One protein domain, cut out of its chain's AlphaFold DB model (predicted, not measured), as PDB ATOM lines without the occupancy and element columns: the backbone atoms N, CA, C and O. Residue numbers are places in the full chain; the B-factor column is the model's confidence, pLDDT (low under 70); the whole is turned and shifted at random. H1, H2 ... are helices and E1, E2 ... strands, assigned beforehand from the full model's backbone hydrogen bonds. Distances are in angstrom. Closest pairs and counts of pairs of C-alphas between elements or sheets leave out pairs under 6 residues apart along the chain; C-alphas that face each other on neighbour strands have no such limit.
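Overview. This is residues 49 to 108 of the 261 residues of an uncharacterized protein of Deltaproteobacteria bacterium (UniProt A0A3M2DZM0). Two small strand hairpins pack on each other, with E1 next to E3 and E2 next to E4, and loops make up the other end of an elongated body. The short helices H1 and H2 lie apart, joined by the long loop of residues 77 to 88, which swings out to the end away from the turn between E3 and E4. The printed part has 60 residues with two named helices and four named strands, in the order E1, E2, H1, H2, E3, E4; each sheet is one antiparallel pair, E1 - E2 and E3 - E4. The class is mixed, helices and strands, though under half of the residues, 29 of 60, are in named elements. The whole is compact, with a radius of gyration of the C-alphas of 10.9 A, and spans 36 by 22 by 17 A.

Arrangement. E1, residues 51 to 54, and E2, residues 64 to 67, form a hairpin, antiparallel at 139 degrees between directions. N 52 and O 66 are within hydrogen-bond range at 2.8 A, as are N 66 and O 52 at 2.9 A. H1, residues 72 to 76, comes closest to E1 with the C-alphas of Trp 72 and Ala 54, 6.7 A apart. H2, residues 89 to 92, is apart from H1 and from E2; its closest C-alphas to E1 are those of Pro 89 and Pro 53, at 6.8 A. The O i to N i+4 pair of H1 is within hydrogen-bond range, and H2 is too short for such a pair. E3, residues 94 to 99, and E4, residues 102 to 107, form the second hairpin, antiparallel at 145 degrees, with N 97 and O 104 within hydrogen-bond range at 2.9 A. Between the hairpins, the closest C-alphas of E1 and E3 are those of Pro 53 and Ala 96, 5.1 A apart. Those of E2 and E4 are Ala 65 and Leu 105, 5.0 A apart. H1 is apart from E3 and E4, and H2 is apart from E4.

Along the chain. E1 begins at C-alpha 51 (558.728, 408.231, 346.616) and is 9.3 A long; E2 is 10.6 A long. H1 begins at C-alpha 72 (562.986, 413.653, 354.154) and measures 6.3 A, and H2 measures 5.0 A. E3 is 14.6 A long, and E4, at 15.9 A, ends at C-alpha 107 (569.540, 402.554, 339.880).

Size, cuts and confidence. The two C-alphas farthest apart are those of Ala 84 and Ala 100, at 36.0 A. The printed part has no cut. The link from H1 to H2 is long, with 12 residues, and that from E1 to E2 is short; the other links are tight. The mean pLDDT of the printed part is 88.9, and residues 85 to 86 are under 70.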
ATOM      1  N   ALA A  49     556.520 409.147 341.781       95.50
ATOM      2  CA  ALA A  49     556.439 410.518 342.291       95.50
ATOM      3  C   ALA A  49     556.041 410.604 343.777       95.50
ATOM      4  O   ALA A  49     556.225 411.656 344.389       95.50
ATOM      5  N   ASP A  50     555.500 409.523 344.344       96.00
ATOM      6  CA  ASP A  50     555.170 409.430 345.768       96.00
ATOM      7  C   ASP A  50     556.380 409.004 346.610       96.00
ATOM      8  O   ASP A  50     556.292 408.985 347.838       96.00
ATOM      9  N   CYS A  51     557.509 408.686 345.970       96.81
ATOM     10  CA  CYS A  51     558.728 408.231 346.616       96.81
ATOM     11  C   CYS A  51     559.866 409.243 346.450       96.81
ATOM     12  O   CYS A  51     560.012 409.896 345.417       96.81
ATOM     13  N   GLU A  52     560.722 409.339 347.462       95.56
ATOM     14  CA  GLU A  52     561.950 410.124 347.410       95.56
ATOM     15  C   GLU A  52     563.169 409.316 347.880       95.56
ATOM     16  O   GLU A  52     563.055 408.491 348.791       95.56
ATOM     17  N   PRO A  53     564.356 409.525 347.272       94.56
ATOM     18  CA  PRO A  53     565.587 408.900 347.736       94.56
ATOM     19  C   PRO A  53     565.969 409.421 349.122       94.56
ATOM     20  O   PRO A  53     566.004 410.632 349.352       94.56
ATOM     21  N   ALA A  54     566.334 408.512 350.016       93.56
ATOM     22  CA  ALA A  54     566.744 408.828 351.373       93.56
ATOM     23  C   ALA A  54     568.026 408.081 351.770       93.56
ATOM     24  O   ALA A  54     568.433 407.079 351.175       93.56
ATOM     25  N   GLY A  55     568.722 408.628 352.760       91.81
ATOM     26  CA  GLY A  55     570.027 408.145 353.187       91.81
ATOM     27  C   GLY A  55     570.203 408.238 354.698       91.81
ATOM     28  O   GLY A  55     569.326 408.743 355.396       91.81
ATOM     29  N   PRO A  56     571.338 407.758 355.224       91.50
ATOM     30  CA  PRO A  56     571.654 407.914 356.644       91.50
ATOM     31  C   PRO A  56     571.778 409.392 357.055       91.50
ATOM     32  O   PRO A  56     571.558 409.732 358.216       91.50
ATOM     33  N   ASP A  57     572.116 410.267 356.106       91.69
ATOM     34  CA  ASP A  57     572.248 411.707 356.279       91.69
ATOM     35  C   ASP A  57     572.051 412.435 354.934       91.69
ATOM     36  O   ASP A  57     571.971 411.807 353.879       91.69
ATOM     37  N   CYS A  58     571.968 413.768 354.972       90.12
ATOM     38  CA  CYS A  58     571.701 414.605 353.796       90.12
ATOM     39  C   CYS A  58     572.888 414.760 352.827       90.12
ATOM     40  O   CYS A  58     572.714 415.354 351.762       90.12
ATOM     41  N   CYS A  59     574.087 414.304 353.201       89.50
ATOM     42  CA  CYS A  59     575.314 414.482 352.421       89.50
ATOM     43  C   CYS A  59     575.860 413.170 351.840       89.50
ATOM     44  O   CYS A  59     576.714 413.208 350.953       89.50
ATOM     45  N   THR A  60     575.390 412.021 352.319       90.06
ATOM     46  CA  THR A  60     575.737 410.697 351.798       90.06
ATOM     47  C   THR A  60     574.799 410.307 350.657       90.06
ATOM     48  O   THR A  60     573.647 410.736 350.602       90.06
ATOM     49  N   CYS A  61     575.284 409.468 349.732       90.56
ATOM     50  CA  CYS A  61     574.418 408.897 348.704       90.56
ATOM     51  C   CYS A  61     573.209 408.187 349.340       90.56
ATOM     52  O   CYS A  61     573.385 407.463 350.327       90.56
ATOM     53  N   PRO A  62     572.004 408.345 348.767       92.06
ATOM     54  CA  PRO A  62     570.840 407.588 349.197       92.06
ATOM     55  C   PRO A  62     571.115 406.081 349.166       92.06
ATOM     56  O   PRO A  62     571.792 405.586 348.264       92.06
ATOM     57  N   THR A  63     570.589 405.365 350.155       93.06
ATOM     58  CA  THR A  63     570.703 403.894 350.269       93.06
ATOM     59  C   THR A  63     569.343 403.213 350.419       93.06
ATOM     60  O   THR A  63     569.264 401.990 350.386       93.06
ATOM     61  N   PHE A  64     568.271 403.996 350.551       94.31
ATOM     62  CA  PHE A  64     566.886 403.538 350.592       94.31
ATOM     63  C   PHE A  64     565.964 404.621 350.009       94.31
ATOM     64  O   PHE A  64     566.420 405.699 349.625       94.31
ATOM     65  N   ALA A  65     564.670 404.333 349.906       95.44
ATOM     66  CA  ALA A  65     563.653 405.298 349.503       95.44
ATOM     67  C   ALA A  65     562.565 405.378 350.575       95.44
ATOM     68  O   ALA A  65     562.328 404.408 351.292       95.44
ATOM     69  N   LEU A  66     561.928 406.539 350.687       95.75
ATOM     70  CA  LEU A  66     560.819 406.787 351.605       95.75
ATOM     71  C   LEU A  66     559.640 407.407 350.852       95.75
ATOM     72  O   LEU A  66     559.852 408.030 349.808       95.75
ATOM     73  N   PRO A  67     558.412 407.301 351.380       96.06
ATOM     74  CA  PRO A  67     557.301 408.104 350.898       96.06
ATOM     75  C   PRO A  67     557.605 409.590 351.082       96.06
ATOM     76  O   PRO A  67     558.054 410.005 352.149       96.06
ATOM     77  N   VAL A  68     557.271 410.420 350.094       94.12
ATOM     78  CA  VAL A  68     557.432 411.888 350.169       94.12
ATOM     79  C   VAL A  68     556.700 412.480 351.385       94.12
ATOM     80  O   VAL A  68     557.085 413.524 351.913       94.12
ATOM     81  N   ALA A  69     555.652 411.805 351.868       92.12
ATOM     82  CA  ALA A  69     554.913 412.183 353.070       92.12
ATOM     83  C   ALA A  69     555.762 412.169 354.360       92.12
ATOM     84  O   ALA A  69     555.428 412.896 355.296       92.12
ATOM     85  N   GLU A  70     556.860 411.405 354.400       90.38
ATOM     86  CA  GLU A  70     557.811 411.384 355.523       90.38
ATOM     87  C   GLU A  70     558.664 412.667 355.588       90.38
ATOM     88  O   GLU A  70     559.234 412.993 356.631       90.38
ATOM     89  N   GLY A  71     558.723 413.443 354.497       89.88
ATOM     90  CA  GLY A  71     559.318 414.779 354.476       89.88
ATOM     91  C   GLY A  71     560.845 414.800 354.567       89.88
ATOM     92  O   GLY A  71     561.413 415.790 355.045       89.88
ATOM     93  N   TRP A  72     561.526 413.750 354.105       92.00
ATOM     94  CA  TRP A  72     562.986 413.653 354.154       92.00
ATOM     95  C   TRP A  72     563.655 414.748 353.317       92.00
ATOM     96  O   TRP A  72     564.528 415.474 353.806       92.00
ATOM     97  N   GLY A  73     563.202 414.955 352.080       87.50
ATOM     98  CA  GLY A  73     563.730 415.996 351.200       87.50
ATOM     99  C   GLY A  73     563.532 417.396 351.775       87.50
ATOM    100  O   GLY A  73     564.418 418.245 351.663       87.50
ATOM    101  N   ALA A  74     562.417 417.630 352.476       89.06
ATOM    102  CA  ALA A  74     562.172 418.885 353.182       89.06
ATOM    103  C   ALA A  74     563.138 419.080 354.364       89.06
ATOM    104  O   ALA A  74     563.629 420.191 354.568       89.06
ATOM    105  N   ALA A  75     563.459 418.012 355.102       90.12
ATOM    106  CA  ALA A  75     564.453 418.050 356.174       90.12
ATOM    107  C   ALA A  75     565.869 418.352 355.645       90.12
ATOM    108  O   ALA A  75     566.617 419.099 356.276       90.12
ATOM    109  N   CYS A  76     566.218 417.839 354.462       90.56
ATOM    110  CA  CYS A  76     567.541 418.025 353.863       90.56
ATOM    111  C   CYS A  76     567.695 419.288 353.001       90.56
ATOM    112  O   CYS A  76     568.828 419.690 352.725       90.56
ATOM    113  N   ALA A  77     566.607 419.963 352.613       87.50
ATOM    114  CA  ALA A  77     566.635 421.120 351.709       87.50
ATOM    115  C   ALA A  77     567.566 422.269 352.162       87.50
ATOM    116  O   ALA A  77     568.049 423.029 351.324       87.50
ATOM    117  N   GLY A  78     567.838 422.393 353.468       84.12
ATOM    118  CA  GLY A  78     568.765 423.386 354.026       84.12
ATOM    119  C   GLY A  78     570.215 422.917 354.197       84.12
ATOM    120  O   GLY A  78     571.092 423.756 354.360       84.12
ATOM    121  N   VAL A  79     570.471 421.606 354.148       84.19
ATOM    122  CA  VAL A  79     571.773 420.999 354.483       84.19
ATOM    123  C   VAL A  79     572.594 420.687 353.232       84.19
ATOM    124  O   VAL A  79     573.817 420.777 353.260       84.19
ATOM    125  N   VAL A  80     571.945 420.378 352.103       71.94
ATOM    126  CA  VAL A  80     572.639 419.955 350.866       71.94
ATOM    127  C   VAL A  80     573.653 420.999 350.375       71.94
ATOM    128  O   VAL A  80     574.712 420.637 349.870       71.94
ATOM    129  N   GLY A  81     573.373 422.293 350.561       73.25
ATOM    130  CA  GLY A  81     574.296 423.376 350.195       73.25
ATOM    131  C   GLY A  81     575.532 423.500 351.096       73.25
ATOM    132  O   GLY A  81     576.481 424.189 350.728       73.25
ATOM    133  N   GLU A  82     575.526 422.847 352.259       79.06
ATOM    134  CA  GLU A  82     576.621 422.842 353.236       79.06
ATOM    135  C   GLU A  82     577.483 421.574 353.141       79.06
ATOM    136  O   GLU A  82     578.558 421.503 353.743       79.06
ATOM    137  N   CYS A  83     577.046 420.577 352.369       81.94
ATOM    138  CA  CYS A  83     577.830 419.378 352.114       81.94
ATOM    139  C   CYS A  83     579.099 419.742 351.330       81.94
ATOM    140  O   CYS A  83     579.042 420.403 350.294       81.94
ATOM    141  N   ALA A  84     580.257 419.271 351.806       71.75
ATOM    142  CA  ALA A  84     581.540 419.487 351.129       71.75
ATOM    143  C   ALA A  84     581.568 418.888 349.707       71.75
ATOM    144  O   ALA A  84     582.297 419.376 348.847       71.75
ATOM    145  N   ASP A  85     580.759 417.851 349.482       69.31
ATOM    146  CA  ASP A  85     580.503 417.216 348.193       69.31
ATOM    147  C   ASP A  85     579.016 416.807 348.158       69.31
ATOM    148  O   ASP A  85     578.650 415.804 348.776       69.31
ATOM    149  N   PRO A  86     578.118 417.619 347.567       64.50
ATOM    150  CA  PRO A  86     576.693 417.319 347.555       64.50
ATOM    151  C   PRO A  86     576.432 416.093 346.677       64.50
ATOM    152  O   PRO A  86     576.305 416.177 345.452       64.50
ATOM    153  N   ARG A  87     576.310 414.935 347.325       74.38
ATOM    154  CA  ARG A  87     575.963 413.665 346.690       74.38
ATOM    155  C   ARG A  87     574.471 413.616 346.382       74.38
ATOM    156  O   ARG A  87     573.685 412.946 347.042       74.38
ATOM    157  N   THR A  88     574.075 414.387 345.371       78.38
ATOM    158  CA  THR A  88     572.700 414.374 344.859       78.38
ATOM    159  C   THR A  88     572.327 412.972 344.355       78.38
ATOM    160  O   THR A  88     573.209 412.262 343.861       78.38
ATOM    161  N   PRO A  89     571.040 412.571 344.396       78.12
ATOM    162  CA  PRO A  89     570.606 411.274 343.868       78.12
ATOM    163  C   PRO A  89     571.092 411.021 342.432       78.12
ATOM    164  O   PRO A  89     571.613 409.949 342.127       78.12
ATOM    165  N   ALA A  90     571.056 412.060 341.590       81.19
ATOM    166  CA  ALA A  90     571.570 412.015 340.223       81.19
ATOM    167  C   ALA A  90     573.083 411.728 340.157       81.19
ATOM    168  O   ALA A  90     573.513 410.916 339.343       81.19
ATOM    169  N   ALA A  91     573.893 412.346 341.025       83.19
ATOM    170  CA  ALA A  91     575.333 412.077 341.095       83.19
ATOM    171  C   ALA A  91     575.640 410.654 341.599       83.19
ATOM    172  O   ALA A  91     576.649 410.064 341.220       83.19
ATOM    173  N   CYS A  92     574.758 410.095 342.426       87.81
ATOM    174  CA  CYS A  92     574.852 408.723 342.921       87.81
ATOM    175  C   CYS A  92     574.293 407.681 341.936       87.81
ATOM    176  O   CYS A  92     574.499 406.483 342.145       87.81
ATOM    177  N   GLY A  93     573.622 408.123 340.866       89.38
ATOM    178  CA  GLY A  93     573.010 407.256 339.861       89.38
ATOM    179  C   GLY A  93     571.813 406.467 340.389       89.38
ATOM    180  O   GLY A  93     571.567 405.364 339.911       89.38
ATOM    181  N   VAL A  94     571.097 407.000 341.382       93.81
ATOM    182  CA  VAL A  94     569.942 406.346 342.015       93.81
ATOM    183  C   VAL A  94     568.689 407.206 341.916       93.81
ATOM    184  O   VAL A  94     568.755 408.437 341.903       93.81
ATOM    185  N   GLU A  95     567.539 406.547 341.901       94.62
ATOM    186  CA  GLU A  95     566.216 407.156 341.956       94.62
ATOM    187  C   GLU A  95     565.275 406.324 342.833       94.62
ATOM    188  O   GLU A  95     565.503 405.137 343.063       94.62
ATOM    189  N   ALA A  96     564.230 406.956 343.355       94.94
ATOM    190  CA  ALA A  96     563.208 406.270 344.129       94.94
ATOM    191  C   ALA A  96     562.068 405.829 343.213       94.94
ATOM    192  O   ALA A  96     561.693 406.559 342.296       94.94
ATOM    193  N   ARG A  97     561.526 404.640 343.468       94.81
ATOM    194  CA  ARG A  97     560.454 404.042 342.677       94.81
ATOM    195  C   ARG A  97     559.404 403.392 343.548       94.81
ATOM    196  O   ARG A  97     559.699 402.940 344.652       94.81
ATOM    197  N   CYS A  98     558.188 403.330 343.026       95.75
ATOM    198  CA  CYS A  98     557.098 402.623 343.666       95.75
ATOM    199  C   CYS A  98     557.028 401.183 343.157       95.75
ATOM    200  O   CYS A  98     556.530 400.911 342.063       95.75
ATOM    201  N   GLU A  99     557.501 400.245 343.969       92.44
ATOM    202  CA  GLU A  99     557.533 398.824 343.645       92.44
ATOM    203  C   GLU A  99     556.529 398.076 344.516       92.44
ATOM    204  O   GLU A  99     556.637 398.033 345.738       92.44
ATOM    205  N   ALA A 100     555.500 397.511 343.877       90.62
ATOM    206  CA  ALA A 100     554.431 396.773 344.554       90.62
ATOM    207  C   ALA A 100     553.759 397.542 345.719       90.62
ATOM    208  O   ALA A 100     553.248 396.931 346.654       90.62
ATOM    209  N   GLY A 101     553.717 398.878 345.637       93.31
ATOM    210  CA  GLY A 101     553.121 399.739 346.661       93.31
ATOM    211  C   GLY A 101     554.060 400.130 347.806       93.31
ATOM    212  O   GLY A 101     553.585 400.722 348.771       93.31
ATOM    213  N   SER A 102     555.358 399.840 347.699       94.56
ATOM    214  CA  SER A 102     556.397 400.293 348.629       94.56
ATOM    215  C   SER A 102     557.463 401.103 347.901       94.56
ATOM    216  O   SER A 102     557.805 400.820 346.752       94.56
ATOM    217  N   CYS A 103     558.005 402.118 348.574       95.44
ATOM    218  CA  CYS A 103     559.100 402.901 348.015       95.44
ATOM    219  C   CYS A 103     560.413 402.118 348.099       95.44
ATOM    220  O   CYS A 103     560.874 401.769 349.185       95.44
ATOM    221  N   ALA A 104     561.034 401.879 346.948       94.44
ATOM    222  CA  ALA A 104     562.328 401.227 346.821       94.44
ATOM    223  C   ALA A 104     563.328 402.156 346.129       94.44
ATOM    224  O   ALA A 104     562.961 403.008 345.316       94.44
ATOM    225  N   LEU A 105     564.608 402.008 346.470       93.81
ATOM    226  CA  LEU A 105     565.681 402.690 345.759       93.81
ATOM    227  C   LEU A 105     566.133 401.809 344.595       93.81
ATOM    228  O   LEU A 105     566.470 400.645 344.796       93.81
ATOM    229  N   ALA A 106     566.177 402.383 343.400       92.38
ATOM    230  CA  ALA A 106     566.630 401.727 342.186       92.38
ATOM    231  C   ALA A 106     567.771 402.524 341.545       92.38
ATOM    232  O   ALA A 106     567.945 403.721 341.783       92.38
ATOM    233  N   CYS A 107     568.557 401.863 340.701       94.19
ATOM    234  CA  CYS A 107     569.540 402.554 339.880       94.19
ATOM    235  C   CYS A 107     568.844 403.303 338.744       94.19
ATOM    236  O   CYS A 107     568.026 402.729 338.024       94.19
ATOM    237  N   ALA A 108     569.191 404.575 338.564       92.06
ATOM    238  CA  ALA A 108     568.653 405.381 337.482       92.06
ATOM    239  C   ALA A 108     569.188 404.866 336.134       92.06
ATOM    240  O   ALA A 108     570.394 404.596 336.024       92.06
TER     241      ALA A 108